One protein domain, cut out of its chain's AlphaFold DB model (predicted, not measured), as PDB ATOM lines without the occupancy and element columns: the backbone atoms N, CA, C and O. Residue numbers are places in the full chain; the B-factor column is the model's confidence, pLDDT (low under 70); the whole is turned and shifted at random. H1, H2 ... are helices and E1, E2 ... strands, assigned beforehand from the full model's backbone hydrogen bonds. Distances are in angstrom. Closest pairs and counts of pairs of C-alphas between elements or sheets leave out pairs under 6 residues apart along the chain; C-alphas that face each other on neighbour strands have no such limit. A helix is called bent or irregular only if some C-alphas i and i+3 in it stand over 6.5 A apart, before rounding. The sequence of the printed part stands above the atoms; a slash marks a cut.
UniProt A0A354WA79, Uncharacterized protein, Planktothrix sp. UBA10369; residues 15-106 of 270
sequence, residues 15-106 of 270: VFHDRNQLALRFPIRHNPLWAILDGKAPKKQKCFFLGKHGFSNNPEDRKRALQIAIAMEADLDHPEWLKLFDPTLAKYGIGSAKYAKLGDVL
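This is residues 15 to 106 of the 270 residues of an uncharacterized protein of Planktothrix sp. UBA10369 (UniProt A0A354WA79). A small antiparallel sheet of three strands has one long helix, H2, packed over one face and running along the strands, in two layers. Beyond one end of the sheet lie three shorter helices, H1, H3 and H4, loosely placed, with H3 at the corner where the chain turns after H2. The printed part has 92 residues, with the named elements in the order E1, E2, H1, E3, H2, H3, H4; the sheet's order is E1, E2, E3, and the class is mixed, helices and strands. The whole is compact and rounded, with a radius of gyration of the C-alphas of 12.9 A and spans of 34 by 26 by 23 A.

E1, residues 15 to 18, and E2, residues 21 to 25, form a hairpin, with N 16 and O 23 2.9 A apart, within hydrogen-bond range. E3, residues 47 to 49, is the antiparallel neighbour of E2, with N 24 and O 48 at 2.8 A. E1 and E3 are the edge strands. H2, residues 59 to 76, is on the sheet at a height of 9.3 A, over E2 and only just over E1, on which 3 of its C-alphas fall. On the local plane its line stands at 22 degrees to E2, along the strands. The closest C-alphas of E1 and H2 are those of Val 15 and Leu 66, 6.2 A apart. H3, residues 81 to 84, touches H2 only at the corner; the closest C-alphas are those of Asp 75 and Trp 81, at 5.4 A. H1, residues 28 to 38, is close to H2 but not clearly touching, with the C-alphas of His 30 and Leu 76 8.0 A apart, and about perpendicular at 88 degrees. H4, residues 97 to 105, is close to H1 but not clearly touching, with the C-alphas of Leu 37 and Tyr 99 at 7.3 A; H4 and H2 are apart. Every O i to N i+4 pair is within hydrogen-bond range in H2, against 4 of 7 in H1 and 1 of 5 in H4, where 4 of 6 O i to N i+3 pairs are; H3 is too short for an i+4 pair.

E1 begins at C-alpha 15, (-12.331, -1.396, 9.232), and measures 10.0 A; E2 measures 12.6 A and E3 6.4 A. H2, 25.5 A long, begins at C-alpha 59, (-21.431, 5.793, 12.003). H1 measures 15.0 A and is irregular, with C-alphas 29 and 32 7.2 A apart. H3 measures 5.0 A. H4, 13.6 A long, ends at C-alpha 105, (-13.815, -29.592, 15.911), and is only just irregular, with C-alphas 98 and 101 6.7 A apart.

The two C-alphas farthest apart are those of Pro 59 and Val 105, at 36.4 A. The printed part has no cut. The link from H3 to H4, residues 85 to 96, is long. Mean pLDDT of the printed part is 75.6; 20 residues are under 70, among them 51 to 54 and 95 to 106.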
ATOM      1  N   VAL A  15     -10.926  -1.498   9.650       84.69
ATOM      2  CA  VAL A  15     -12.331  -1.396   9.232       84.69
ATOM      3  C   VAL A  15     -12.410  -0.538   7.976       84.69
ATOM      4  O   VAL A  15     -12.003   0.624   7.978       84.69
ATOM      5  N   PHE A  16     -12.968  -1.084   6.901       85.19
ATOM      6  CA  PHE A  16     -13.142  -0.359   5.647       85.19
ATOM      7  C   PHE A  16     -14.513  -0.630   5.033       85.19
ATOM      8  O   PHE A  16     -15.207  -1.581   5.391       85.19
ATOM      9  N   HIS A  17     -14.907   0.239   4.109       82.19
ATOM     10  CA  HIS A  17     -16.128   0.083   3.336       82.19
ATOM     11  C   HIS A  17     -15.803  -0.537   1.971       82.19
ATOM     12  O   HIS A  17     -14.873  -0.106   1.285       82.19
ATOM     13  N   ASP A  18     -16.588  -1.522   1.552       75.75
ATOM     14  CA  ASP A  18     -16.524  -2.099   0.210       75.75
ATOM     15  C   ASP A  18     -17.939  -2.417  -0.273       75.75
ATOM     16  O   ASP A  18     -18.711  -3.057   0.438       75.75
ATOM     17  N   ARG A  19     -18.309  -1.930  -1.463       69.88
ATOM     18  CA  ARG A  19     -19.631  -2.156  -2.090       69.88
ATOM     19  C   ARG A  19     -20.829  -1.958  -1.137       69.88
ATOM     20  O   ARG A  19     -21.709  -2.809  -1.060       69.88
ATOM     21  N   ASN A  20     -20.862  -0.835  -0.412       68.88
ATOM     22  CA  ASN A  20     -21.889  -0.488   0.591       68.88
ATOM     23  C   ASN A  20     -21.978  -1.423   1.811       68.88
ATOM     24  O   ASN A  20     -22.951  -1.364   2.561       68.88
ATOM     25  N   GLN A  21     -20.964  -2.253   2.051       78.06
ATOM     26  CA  GLN A  21     -20.875  -3.117   3.223       78.06
ATOM     27  C   GLN A  21     -19.615  -2.791   4.024       78.06
ATOM     28  O   GLN A  21     -18.563  -2.479   3.462       78.06
ATOM     29  N   LEU A  22     -19.720  -2.867   5.350       83.44
ATOM     30  CA  LEU A  22     -18.549  -2.802   6.220       83.44
ATOM     31  C   LEU A  22     -17.785  -4.125   6.156       83.44
ATOM     32  O   LEU A  22     -18.383  -5.202   6.087       83.44
ATOM     33  N   ALA A  23     -16.462  -4.044   6.189       86.62
ATOM     34  CA  ALA A  23     -15.578  -5.196   6.185       86.62
ATOM     35  C   ALA A  23     -14.355  -4.968   7.080       86.62
ATOM     36  O   ALA A  23     -13.887  -3.842   7.257       86.62
ATOM     37  N   LEU A  24     -13.826  -6.066   7.613       88.19
ATOM     38  CA  LEU A  24     -12.563  -6.121   8.342       88.19
ATOM     39  C   LEU A  24     -11.464  -6.609   7.404       88.19
ATOM     40  O   LEU A  24     -11.630  -7.623   6.721       88.19
ATOM     41  N   ARG A  25     -10.339  -5.902   7.359       89.00
ATOM     42  CA  ARG A  25      -9.147  -6.304   6.611       89.00
ATOM     43  C   ARG A  25      -8.096  -6.804   7.580       89.00
ATOM     44  O   ARG A  25      -7.616  -6.043   8.407       89.00
ATOM     45  N   PHE A  26      -7.713  -8.062   7.428       88.38
ATOM     46  CA  PHE A  26      -6.677  -8.670   8.246       88.38
ATOM     47  C   PHE A  26      -5.306  -8.499   7.575       88.38
ATOM     48  O   PHE A  26      -5.185  -8.726   6.360       88.38
ATOM     49  N   PRO A  27      -4.257  -8.141   8.332       85.62
ATOM     50  CA  PRO A  27      -2.892  -8.125   7.827       85.62
ATOM     51  C   PRO A  27      -2.429  -9.540   7.451       85.62
ATOM     52  O   PRO A  27      -2.895 -10.545   7.989       85.62
ATOM     53  N   ILE A  28      -1.457  -9.618   6.535       84.25
ATOM     54  CA  ILE A  28      -0.957 -10.888   5.969       84.25
ATOM     55  C   ILE A  28      -0.417 -11.826   7.059       84.25
ATOM     56  O   ILE A  28      -0.520 -13.043   6.923       84.25
ATOM     57  N   ARG A  29       0.106 -11.279   8.163       82.81
ATOM     58  CA  ARG A  29       0.600 -12.071   9.299       82.81
ATOM     59  C   ARG A  29      -0.463 -12.987   9.917       82.81
ATOM     60  O   ARG A  29      -0.103 -14.034  10.439       82.81
ATOM     61  N   HIS A  30      -1.750 -12.648   9.803       83.75
ATOM     62  CA  HIS A  30      -2.855 -13.489  10.274       83.75
ATOM     63  C   HIS A  30      -3.396 -14.428   9.182       83.75
ATOM     64  O   HIS A  30      -4.381 -15.121   9.399       83.75
ATOM     65  N   ASN A  31      -2.769 -14.532   8.006       82.56
ATOM     66  CA  ASN A  31      -3.156 -15.526   6.995       82.56
ATOM     67  C   ASN A  31      -3.095 -16.990   7.484       82.56
ATOM     68  O   ASN A  31      -3.954 -17.767   7.058       82.56
ATOM     69  N   PRO A  32      -2.169 -17.390   8.384       79.75
ATOM     70  CA  PRO A  32      -2.187 -18.718   8.996       79.75
ATOM     71  C   PRO A  32      -3.462 -19.023   9.795       79.75
ATOM     72  O   PRO A  32      -3.925 -20.158   9.748       79.75
ATOM     73  N   LEU A  33      -4.093 -18.028  10.440       81.06
ATOM     74  CA  LEU A  33      -5.392 -18.199  11.116       81.06
ATOM     75  C   LEU A  33      -6.436 -18.754  10.142       81.06
ATOM     76  O   LEU A  33      -7.145 -19.709  10.432       81.06
ATOM     77  N   TRP A  34      -6.488 -18.190   8.937       81.31
ATOM     78  CA  TRP A  34      -7.433 -18.612   7.907       81.31
ATOM     79  C   TRP A  34      -7.095 -19.980   7.312       81.31
ATOM     80  O   TRP A  34      -7.977 -20.630   6.767       81.31
ATOM     81  N   ALA A  35      -5.858 -20.465   7.440       77.31
ATOM     82  CA  ALA A  35      -5.553 -21.857   7.121       77.31
ATOM     83  C   ALA A  35      -6.261 -22.819   8.084       77.31
ATOM     84  O   ALA A  35      -6.767 -23.845   7.645       77.31
ATOM     85  N   ILE A  36      -6.337 -22.453   9.366       73.12
ATOM     86  CA  ILE A  36      -7.022 -23.228  10.406       73.12
ATOM     87  C   ILE A  36      -8.543 -23.128  10.225       73.12
ATOM     88  O   ILE A  36      -9.234 -24.138  10.258       73.12
ATOM     89  N   LEU A  37      -9.065 -21.920   9.975       72.19
ATOM     90  CA  LEU A  37     -10.510 -21.675   9.876       72.19
ATOM     91  C   LEU A  37     -11.127 -22.053   8.518       72.19
ATOM     92  O   LEU A  37     -12.248 -22.542   8.459       72.19
ATOM     93  N   ASP A  38     -10.442 -21.783   7.404       74.19
ATOM     94  CA  ASP A  38     -10.957 -22.015   6.043       74.19
ATOM     95  C   ASP A  38     -10.296 -23.225   5.352       74.19
ATOM     96  O   ASP A  38     -10.577 -23.489   4.181       74.19
ATOM     97  N   GLY A  39      -9.368 -23.924   6.018       69.62
ATOM     98  CA  GLY A  39      -8.570 -25.011   5.432       69.62
ATOM     99  C   GLY A  39      -7.533 -24.547   4.397       69.62
ATOM    100  O   GLY A  39      -6.822 -25.362   3.809       69.62
ATOM    101  N   LYS A  40      -7.443 -23.236   4.129       75.62
ATOM    102  CA  LYS A  40      -6.542 -22.665   3.122       75.62
ATOM    103  C   LYS A  40      -6.103 -21.253   3.491       75.62
ATOM    104  O   LYS A  40      -6.918 -20.334   3.555       75.62
ATOM    105  N   ALA A  41      -4.791 -21.062   3.621       78.69
ATOM    106  CA  ALA A  41      -4.212 -19.736   3.798       78.69
ATOM    107  C   ALA A  41      -4.456 -18.874   2.540       78.69
ATOM    108  O   ALA A  41      -4.086 -19.279   1.427       78.69
ATOM    109  N   PRO A  42      -5.057 -17.681   2.666       84.06
ATOM    110  CA  PRO A  42      -5.172 -16.761   1.549       84.06
ATOM    111  C   PRO A  42      -3.781 -16.247   1.143       84.06
ATOM    112  O   PRO A  42      -2.908 -16.022   1.975       84.06
ATOM    113  N   LYS A  43      -3.569 -16.042  -0.165       79.50
ATOM    114  CA  LYS A  43      -2.313 -15.478  -0.708       79.50
ATOM    115  C   LYS A  43      -2.224 -13.953  -0.573       79.50
ATOM    116  O   LYS A  43      -1.168 -13.374  -0.785       79.50
ATOM    117  N   LYS A  44      -3.349 -13.300  -0.280       85.25
ATOM    118  CA  LYS A  44      -3.485 -11.851  -0.091       85.25
ATOM    119  C   LYS A  44      -4.093 -11.587   1.285       85.25
ATOM    120  O   LYS A  44      -4.511 -12.531   1.953       85.25
ATOM    121  N   GLN A  45      -4.145 -10.321   1.695       84.19
ATOM    122  CA  GLN A  45      -4.874  -9.906   2.896       84.19
ATOM    123  C   GLN A  45      -6.311 -10.434   2.848       84.19
ATOM    124  O   GLN A  45      -7.003 -10.284   1.833       84.19
ATOM    125  N   LYS A  46      -6.752 -11.078   3.929       85.81
ATOM    126  CA  LYS A  46      -8.129 -11.554   4.035       85.81
ATOM    127  C   LYS A  46      -9.043 -10.375   4.347       85.81
ATOM    128  O   LYS A  46      -8.779  -9.610   5.270       85.81
ATOM    129  N   CYS A  47     -10.143 -10.279   3.608       85.94
ATOM    130  CA  CYS A  47     -11.255  -9.409   3.964       85.94
ATOM    131  C   CYS A  47     -12.412 -10.254   4.507       85.94
ATOM    132  O   CYS A  47     -12.740 -11.300   3.936       85.94
ATOM    133  N   PHE A  48     -13.020  -9.796   5.596       84.31
ATOM    134  CA  PHE A  48     -14.193 -10.399   6.213       84.31
ATOM    135  C   PHE A  48     -15.352  -9.402   6.171       84.31
ATOM    136  O   PHE A  48     -15.281  -8.338   6.780       84.31
ATOM    137  N   PHE A  49     -16.402  -9.722   5.416       83.44
ATOM    138  CA  PHE A  49     -17.540  -8.825   5.210       83.44
ATOM    139  C   PHE A  49     -18.536  -8.926   6.368       83.44
ATOM    140  O   PHE A  49     -19.065 -10.002   6.640       83.44
ATOM    141  N   LEU A  50     -18.837  -7.793   7.001       80.12
ATOM    142  CA  LEU A  50     -19.748  -7.687   8.143       80.12
ATOM    143  C   LEU A  50     -21.216  -7.511   7.734       80.12
ATOM    144  O   LEU A  50     -22.104  -7.657   8.569       80.12
ATOM    145  N   GLY A  51     -21.499  -7.240   6.455       68.56
ATOM    146  CA  GLY A  51     -22.861  -6.967   5.973       68.56
ATOM    147  C   GLY A  51     -23.870  -8.089   6.256       68.56
ATOM    148  O   GLY A  51     -25.040  -7.822   6.502       68.56
ATOM    149  N   LYS A  52     -23.418  -9.350   6.306       67.00
ATOM    150  CA  LYS A  52     -24.268 -10.504   6.661       67.00
ATOM    151  C   LYS A  52     -24.621 -10.581   8.153       67.00
ATOM    152  O   LYS A  52     -25.465 -11.386   8.524       67.00
ATOM    153  N   HIS A  53     -23.992  -9.752   8.983       66.38
ATOM    154  CA  HIS A  53     -24.139  -9.719  10.439       66.38
ATOM    155  C   HIS A  53     -24.896  -8.468  10.919       66.38
ATOM    156  O   HIS A  53     -24.743  -8.047  12.062       66.38
ATOM    157  N   GLY A  54     -25.686  -7.843  10.039       66.56
ATOM    158  CA  GLY A  54     -26.500  -6.673  10.381       66.56
ATOM    159  C   GLY A  54     -25.724  -5.357  10.477       66.56
ATOM    160  O   GLY A  54     -26.274  -4.377  10.964       66.56
ATOM    161  N   PHE A  55     -24.471  -5.314  10.011       74.00
ATOM    162  CA  PHE A  55     -23.694  -4.078   9.927       74.00
ATOM    163  C   PHE A  55     -24.022  -3.328   8.638       74.00
ATOM    164  O   PHE A  55     -23.813  -3.840   7.535       74.00
ATOM    165  N   SER A  56     -24.480  -2.091   8.783       75.00
ATOM    166  CA  SER A  56     -24.699  -1.159   7.679       75.00
ATOM    167  C   SER A  56     -23.613  -0.080   7.644       75.00
ATOM    168  O   SER A  56     -22.837   0.078   8.585       75.00
ATOM    169  N   ASN A  57     -23.515   0.672   6.546       76.56
ATOM    170  CA  ASN A  57     -22.532   1.752   6.414       76.56
ATOM    171  C   ASN A  57     -22.982   3.030   7.151       76.56
ATOM    172  O   ASN A  57     -23.118   4.091   6.543       76.56
ATOM    173  N   ASN A  58     -23.259   2.919   8.452       80.44
ATOM    174  CA  ASN A  58     -23.613   4.042   9.315       80.44
ATOM    175  C   ASN A  58     -22.519   4.280  10.388       80.44
ATOM    176  O   ASN A  58     -21.683   3.402  10.630       80.44
ATOM    177  N   PRO A  59     -22.474   5.467  11.027       79.75
ATOM    178  CA  PRO A  59     -21.431   5.793  12.003       79.75
ATOM    179  C   PRO A  59     -21.407   4.891  13.247       79.75
ATOM    180  O   PRO A  59     -20.330   4.618  13.773       79.75
ATOM    181  N   GLU A  60     -22.565   4.420  13.715       75.56
ATOM    182  CA  GLU A  60     -22.685   3.579  14.915       75.56
ATOM    183  C   GLU A  60     -22.177   2.153  14.659       75.56
ATOM    184  O   GLU A  60     -21.355   1.624  15.407       75.56
ATOM    185  N   ASP A  61     -22.560   1.563  13.530       74.50
ATOM    186  CA  ASP A  61     -22.074   0.262  13.076       74.50
ATOM    187  C   ASP A  61     -20.577   0.304  12.765       74.50
ATOM    188  O   ASP A  61     -19.866  -0.670  13.016       74.50
ATOM    189  N   ARG A  62     -20.053   1.444  12.297       78.50
ATOM    190  CA  ARG A  62     -18.609   1.635  12.119       78.50
ATOM    191  C   ARG A  62     -17.858   1.638  13.453       78.50
ATOM    192  O   ARG A  62     -16.794   1.026  13.530       78.50
ATOM    193  N   LYS A  63     -18.399   2.271  14.504       79.25
ATOM    194  CA  LYS A  63     -17.821   2.210  15.863       79.25
ATOM    195  C   LYS A  63     -17.841   0.784  16.409       79.25
ATOM    196  O   LYS A  63     -16.828   0.319  16.923       79.25
ATOM    197  N   ARG A  64     -18.956   0.068  16.245       74.94
ATOM    198  CA  ARG A  64     -19.071  -1.346  16.641       74.94
ATOM    199  C   ARG A  64     -18.076  -2.232  15.888       74.94
ATOM    200  O   ARG A  64     -17.405  -3.055  16.499       74.94
ATOM    201  N   ALA A  65     -17.928  -2.034  14.577       79.12
ATOM    202  CA  ALA A  65     -16.951  -2.759  13.769       79.12
ATOM    203  C   ALA A  65     -15.508  -2.470  14.215       79.12
ATOM    204  O   ALA A  65     -14.679  -3.376  14.224       79.12
ATOM    205  N   LEU A  66     -15.215  -1.232  14.629       81.56
ATOM    206  CA  LEU A  66     -13.911  -0.858  15.177       81.56
ATOM    207  C   LEU A  66     -13.645  -1.545  16.521       81.56
ATOM    208  O   LEU A  66     -12.557  -2.068  16.725       81.56
ATOM    209  N   GLN A  67     -14.640  -1.613  17.407       77.56
ATOM    210  CA  GLN A  67     -14.526  -2.349  18.671       77.56
ATOM    211  C   GLN A  67     -14.270  -3.843  18.446       77.56
ATOM    212  O   GLN A  67     -13.453  -4.435  19.147       77.56
ATOM    213  N   ILE A  68     -14.917  -4.440  17.442       80.88
ATOM    214  CA  ILE A  68     -14.657  -5.827  17.040       80.88
ATOM    215  C   ILE A  68     -13.222  -5.986  16.539       80.88
ATOM    216  O   ILE A  68     -12.537  -6.913  16.961       80.88
ATOM    217  N   ALA A  69     -12.755  -5.081  15.676       84.88
ATOM    218  CA  ALA A  69     -11.388  -5.108  15.167       84.88
ATOM    219  C   ALA A  69     -10.357  -5.029  16.304       84.88
ATOM    220  O   ALA A  69      -9.456  -5.863  16.359       84.88
ATOM    221  N   ILE A  70     -10.554  -4.104  17.252       81.88
ATOM    222  CA  ILE A  70      -9.714  -3.954  18.449       81.88
ATOM    223  C   ILE A  70      -9.705  -5.245  19.278       81.88
ATOM    224  O   ILE A  70      -8.644  -5.711  19.680       81.88
ATOM    225  N   ALA A  71     -10.875  -5.835  19.539       80.06
ATOM    226  CA  ALA A  71     -10.985  -7.045  20.352       80.06
ATOM    227  C   ALA A  71     -10.319  -8.258  19.683       80.06
ATOM    228  O   ALA A  71      -9.603  -9.012  20.339       80.06
ATOM    229  N   MET A  72     -10.523  -8.430  18.375       85.25
ATOM    230  CA  MET A  72      -9.892  -9.499  17.602       85.25
ATOM    231  C   MET A  72      -8.374  -9.352  17.568       85.25
ATOM    232  O   MET A  72      -7.661 -10.340  17.706       85.25
ATOM    233  N   GLU A  73      -7.872  -8.135  17.385       86.06
ATOM    234  CA  GLU A  73      -6.437  -7.875  17.368       86.06
ATOM    235  C   GLU A  73      -5.806  -8.103  18.737       86.06
ATOM    236  O   GLU A  73      -4.778  -8.760  18.822       86.06
ATOM    237  N   ALA A  74      -6.458  -7.658  19.814       83.88
ATOM    238  CA  ALA A  74      -5.985  -7.903  21.172       83.88
ATOM    239  C   ALA A  74      -5.842  -9.404  21.477       83.88
ATOM    240  O   ALA A  74      -4.874  -9.812  22.120       83.88
ATOM    241  N   ASP A  75      -6.774 -10.229  20.991       84.50
ATOM    242  CA  ASP A  75      -6.667 -11.681  21.116       84.50
ATOM    243  C   ASP A  75      -5.549 -12.253  20.229       84.50
ATOM    244  O   ASP A  75      -4.813 -13.130  20.678       84.50
ATOM    245  N   LEU A  76      -5.411 -11.768  18.988       84.38
ATOM    246  CA  LEU A  76      -4.458 -12.280  17.992       84.38
ATOM    247  C   LEU A  76      -3.002 -11.855  18.219       84.38
ATOM    248  O   LEU A  76      -2.097 -12.578  17.802       84.38
ATOM    249  N   ASP A  77      -2.767 -10.715  18.860       83.94
ATOM    250  CA  ASP A  77      -1.426 -10.224  19.193       83.94
ATOM    251  C   ASP A  77      -0.876 -10.858  20.484       83.94
ATOM    252  O   ASP A  77       0.309 -10.719  20.801       83.94
ATOM    253  N   HIS A  78      -1.705 -11.590  21.236       81.00
ATOM    254  CA  HIS A  78      -1.260 -12.291  22.433       81.00
ATOM    255  C   HIS A  78      -0.427 -13.546  22.077       81.00
ATOM    256  O   HIS A  78      -0.791 -14.299  21.172       81.00
ATOM    257  N   PRO A  79       0.654 -13.873  22.816       77.31
ATOM    258  CA  PRO A  79       1.463 -15.073  22.554       77.31
ATOM    259  C   PRO A  79       0.666 -16.386  22.590       77.31
ATOM    260  O   PRO A  79       0.964 -17.329  21.862       77.31
ATOM    261  N   GLU A  80      -0.379 -16.437  23.420       80.69
ATOM    262  CA  GLU A  80      -1.317 -17.563  23.525       80.69
ATOM    263  C   GLU A  80      -2.620 -17.348  22.730       80.69
ATOM    264  O   GLU A  80      -3.673 -17.848  23.128       80.69
ATOM    265  N   TRP A  81      -2.579 -16.600  21.623       77.00
ATOM    266  CA  TRP A  81      -3.773 -16.231  20.848       77.00
ATOM    267  C   TRP A  81      -4.676 -17.414  20.479       77.00
ATOM    268  O   TRP A  81      -5.890 -17.260  20.448       77.00
ATOM    269  N   LEU A  82      -4.116 -18.613  20.271       71.06
ATOM    270  CA  LEU A  82      -4.883 -19.832  19.983       71.06
ATOM    271  C   LEU A  82      -5.916 -20.176  21.068       71.06
ATOM    272  O   LEU A  82      -6.917 -20.804  20.753       71.06
ATOM    273  N   LYS A  83      -5.682 -19.785  22.328       74.19
ATOM    274  CA  LYS A  83      -6.613 -20.006  23.449       74.19
ATOM    275  C   LYS A  83      -7.615 -18.862  23.627       74.19
ATOM    276  O   LYS A  83      -8.669 -19.069  24.219       74.19
ATOM    277  N   LEU A  84      -7.257 -17.654  23.193       77.31
ATOM    278  CA  LEU A  84      -8.012 -16.424  23.456       77.31
ATOM    279  C   LEU A  84      -8.934 -16.036  22.301       77.31
ATOM    280  O   LEU A  84     -10.021 -15.494  22.533       77.31
ATOM    281  N   PHE A  85      -8.486 -16.303  21.074       82.00
ATOM    282  CA  PHE A  85      -9.233 -16.043  19.858       82.00
ATOM    283  C   PHE A  85     -10.357 -17.061  19.719       82.00
ATOM    284  O   PHE A  85     -10.112 -18.266  19.709       82.00
ATOM    285  N   ASP A  86     -11.587 -16.574  19.582       77.69
ATOM    286  CA  ASP A  86     -12.744 -17.437  19.370       77.69
ATOM    287  C   ASP A  86     -12.891 -17.768  17.874       77.69
ATOM    288  O   ASP A  86     -13.301 -16.896  17.098       77.69
ATOM    289  N   PRO A  87     -12.612 -19.014  17.443       73.25
ATOM    290  CA  PRO A  87     -12.701 -19.409  16.041       73.25
ATOM    291  C   PRO A  87     -14.135 -19.376  15.500       73.25
ATOM    292  O   PRO A  87     -14.314 -19.264  14.288       73.25
ATOM    293  N   THR A  88     -15.155 -19.430  16.366       71.12
ATOM    294  CA  THR A  88     -16.569 -19.331  15.966       71.12
ATOM    295  C   THR A  88     -16.995 -17.893  15.676       71.12
ATOM    296  O   THR A  88     -18.042 -17.665  15.064       71.12
ATOM    297  N   LEU A  89     -16.166 -16.925  16.085       75.50
ATOM    298  CA  LEU A  89     -16.406 -15.485  16.054       75.50
ATOM    299  C   LEU A  89     -17.606 -15.018  16.906       75.50
ATOM    300  O   LEU A  89     -18.000 -13.849  16.827       75.50
ATOM    301  N   ALA A  90     -18.193 -15.902  17.721       71.88
ATOM    302  CA  ALA A  90     -19.358 -15.612  18.549       71.88
ATOM    303  C   ALA A  90     -19.036 -14.599  19.657       71.88
ATOM    304  O   ALA A  90     -19.824 -13.679  19.882       71.88
ATOM    305  N   LYS A  91     -17.841 -14.688  20.259       77.94
ATOM    306  CA  LYS A  91     -17.272 -13.722  21.219       77.94
ATOM    307  C   LYS A  91     -17.333 -12.282  20.708       77.94
ATOM    308  O   LYS A  91     -17.489 -11.354  21.494       77.94
ATOM    309  N   TYR A  92     -17.236 -12.097  19.393       74.88
ATOM    310  CA  TYR A  92     -17.231 -10.786  18.748       74.88
ATOM    311  C   TYR A  92     -18.607 -10.372  18.195       74.88
ATOM    312  O   TYR A  92     -18.714  -9.364  17.502       74.88
ATOM    313  N   GLY A  93     -19.668 -11.149  18.451       64.88
ATOM    314  CA  GLY A  93     -21.022 -10.860  17.965       64.88
ATOM    315  C   GLY A  93     -21.197 -11.000  16.447       64.88
ATOM    316  O   GLY A  93     -22.188 -10.520  15.900       64.88
ATOM    317  N   ILE A  94     -20.247 -11.646  15.762       72.19
ATOM    318  CA  ILE A  94     -20.235 -11.855  14.301       72.19
ATOM    319  C   ILE A  94     -20.067 -13.337  13.941       72.19
ATOM    320  O   ILE A  94     -19.500 -13.694  12.906       72.19
ATOM    321  N   GLY A  95     -20.584 -14.213  14.804       63.78
ATOM    322  CA  GLY A  95     -20.620 -15.649  14.554       63.78
ATOM    323  C   GLY A  95     -21.380 -15.988  13.271       63.78
ATOM    324  O   GLY A  95     -22.332 -15.306  12.883       63.78
ATOM    325  N   SER A  96     -20.952 -17.045  12.583       61.78
ATOM    326  CA  SER A  96     -21.643 -17.554  11.391       61.78
ATOM    327  C   SER A  96     -21.776 -19.069  11.453       61.78
ATOM    328  O   SER A  96     -20.887 -19.744  11.970       61.78
ATOM    329  N   ALA A  97     -22.824 -19.616  10.831       58.06
ATOM    330  CA  ALA A  97     -23.012 -21.066  10.704       58.06
ATOM    331  C   ALA A  97     -21.796 -21.777  10.074       58.06
ATOM    332  O   ALA A  97     -21.529 -22.936  10.372       58.06
ATOM    333  N   LYS A  98     -21.016 -21.065   9.244       64.12
ATOM    334  CA  LYS A  98     -19.782 -21.581   8.639       64.12
ATOM    335  C   LYS A  98     -18.708 -21.909   9.684       64.12
ATOM    336  O   LYS A  98     -18.020 -22.911   9.532       64.12
ATOM    337  N   TYR A  99     -18.556 -21.063  10.702       62.44
ATOM    338  CA  TYR A  99     -17.526 -21.216  11.734       62.44
ATOM    339  C   TYR A  99     -18.068 -21.818  13.038       62.44
ATOM    340  O   TYR A  99     -17.283 -22.218  13.887       62.44
ATOM    341  N   ALA A 100     -19.391 -21.961  13.177       57.00
ATOM    342  CA  ALA A 100     -20.020 -22.628  14.317       57.00
ATOM    343  C   ALA A 100     -19.524 -24.076  14.484       57.00
ATOM    344  O   ALA A 100     -19.106 -24.452  15.571       57.00
ATOM    345  N   LYS A 101     -19.426 -24.834  13.379       48.41
ATOM    346  CA  LYS A 101     -18.916 -26.221  13.371       48.41
ATOM    347  C   LYS A 101     -17.435 -26.349  13.759       48.41
ATOM    348  O   LYS A 101     -16.981 -27.431  14.107       48.41
ATOM    349  N   LEU A 102     -16.660 -25.262  13.688       51.56
ATOM    350  CA  LEU A 102     -15.261 -25.264  14.128       51.56
ATOM    351  C   LEU A 102     -15.133 -25.206  15.650       51.56
ATOM    352  O   LEU A 102     -14.114 -25.659  16.152       51.56
ATOM    353  N   GLY A 103     -16.152 -24.724  16.372       49.19
ATOM    354  CA  GLY A 103     -16.196 -24.798  17.836       49.19
ATOM    355  C   GLY A 103     -16.274 -26.238  18.355       49.19
ATOM    356  O   GLY A 103     -15.735 -26.530  19.416       49.19
ATOM    357  N   ASP A 104     -16.863 -27.144  17.569       43.69
ATOM    358  CA  ASP A 104     -16.973 -28.566  17.916       43.69
ATOM    359  C   ASP A 104     -15.725 -29.370  17.507       43.69
ATOM    360  O   ASP A 104     -15.361 -30.345  18.166       43.69
ATOM    361  N   VAL A 105     -15.038 -28.947  16.435       42.94
ATOM    362  CA  VAL A 105     -13.815 -29.592  15.911       42.94
ATOM    363  C   VAL A 105     -12.550 -29.109  16.632       42.94
ATOM    364  O   VAL A 105     -11.630 -29.891  16.867       42.94
ATOM    365  N   LEU A 106     -12.489 -27.831  17.006       43.34
ATOM    366  CA  LEU A 106     -11.425 -27.253  17.823       43.34
ATOM    367  C   LEU A 106     -11.911 -27.220  19.271       43.34
ATOM    368  O   LEU A 106     -12.294 -26.167  19.775       43.34
TER     369      LEU A 106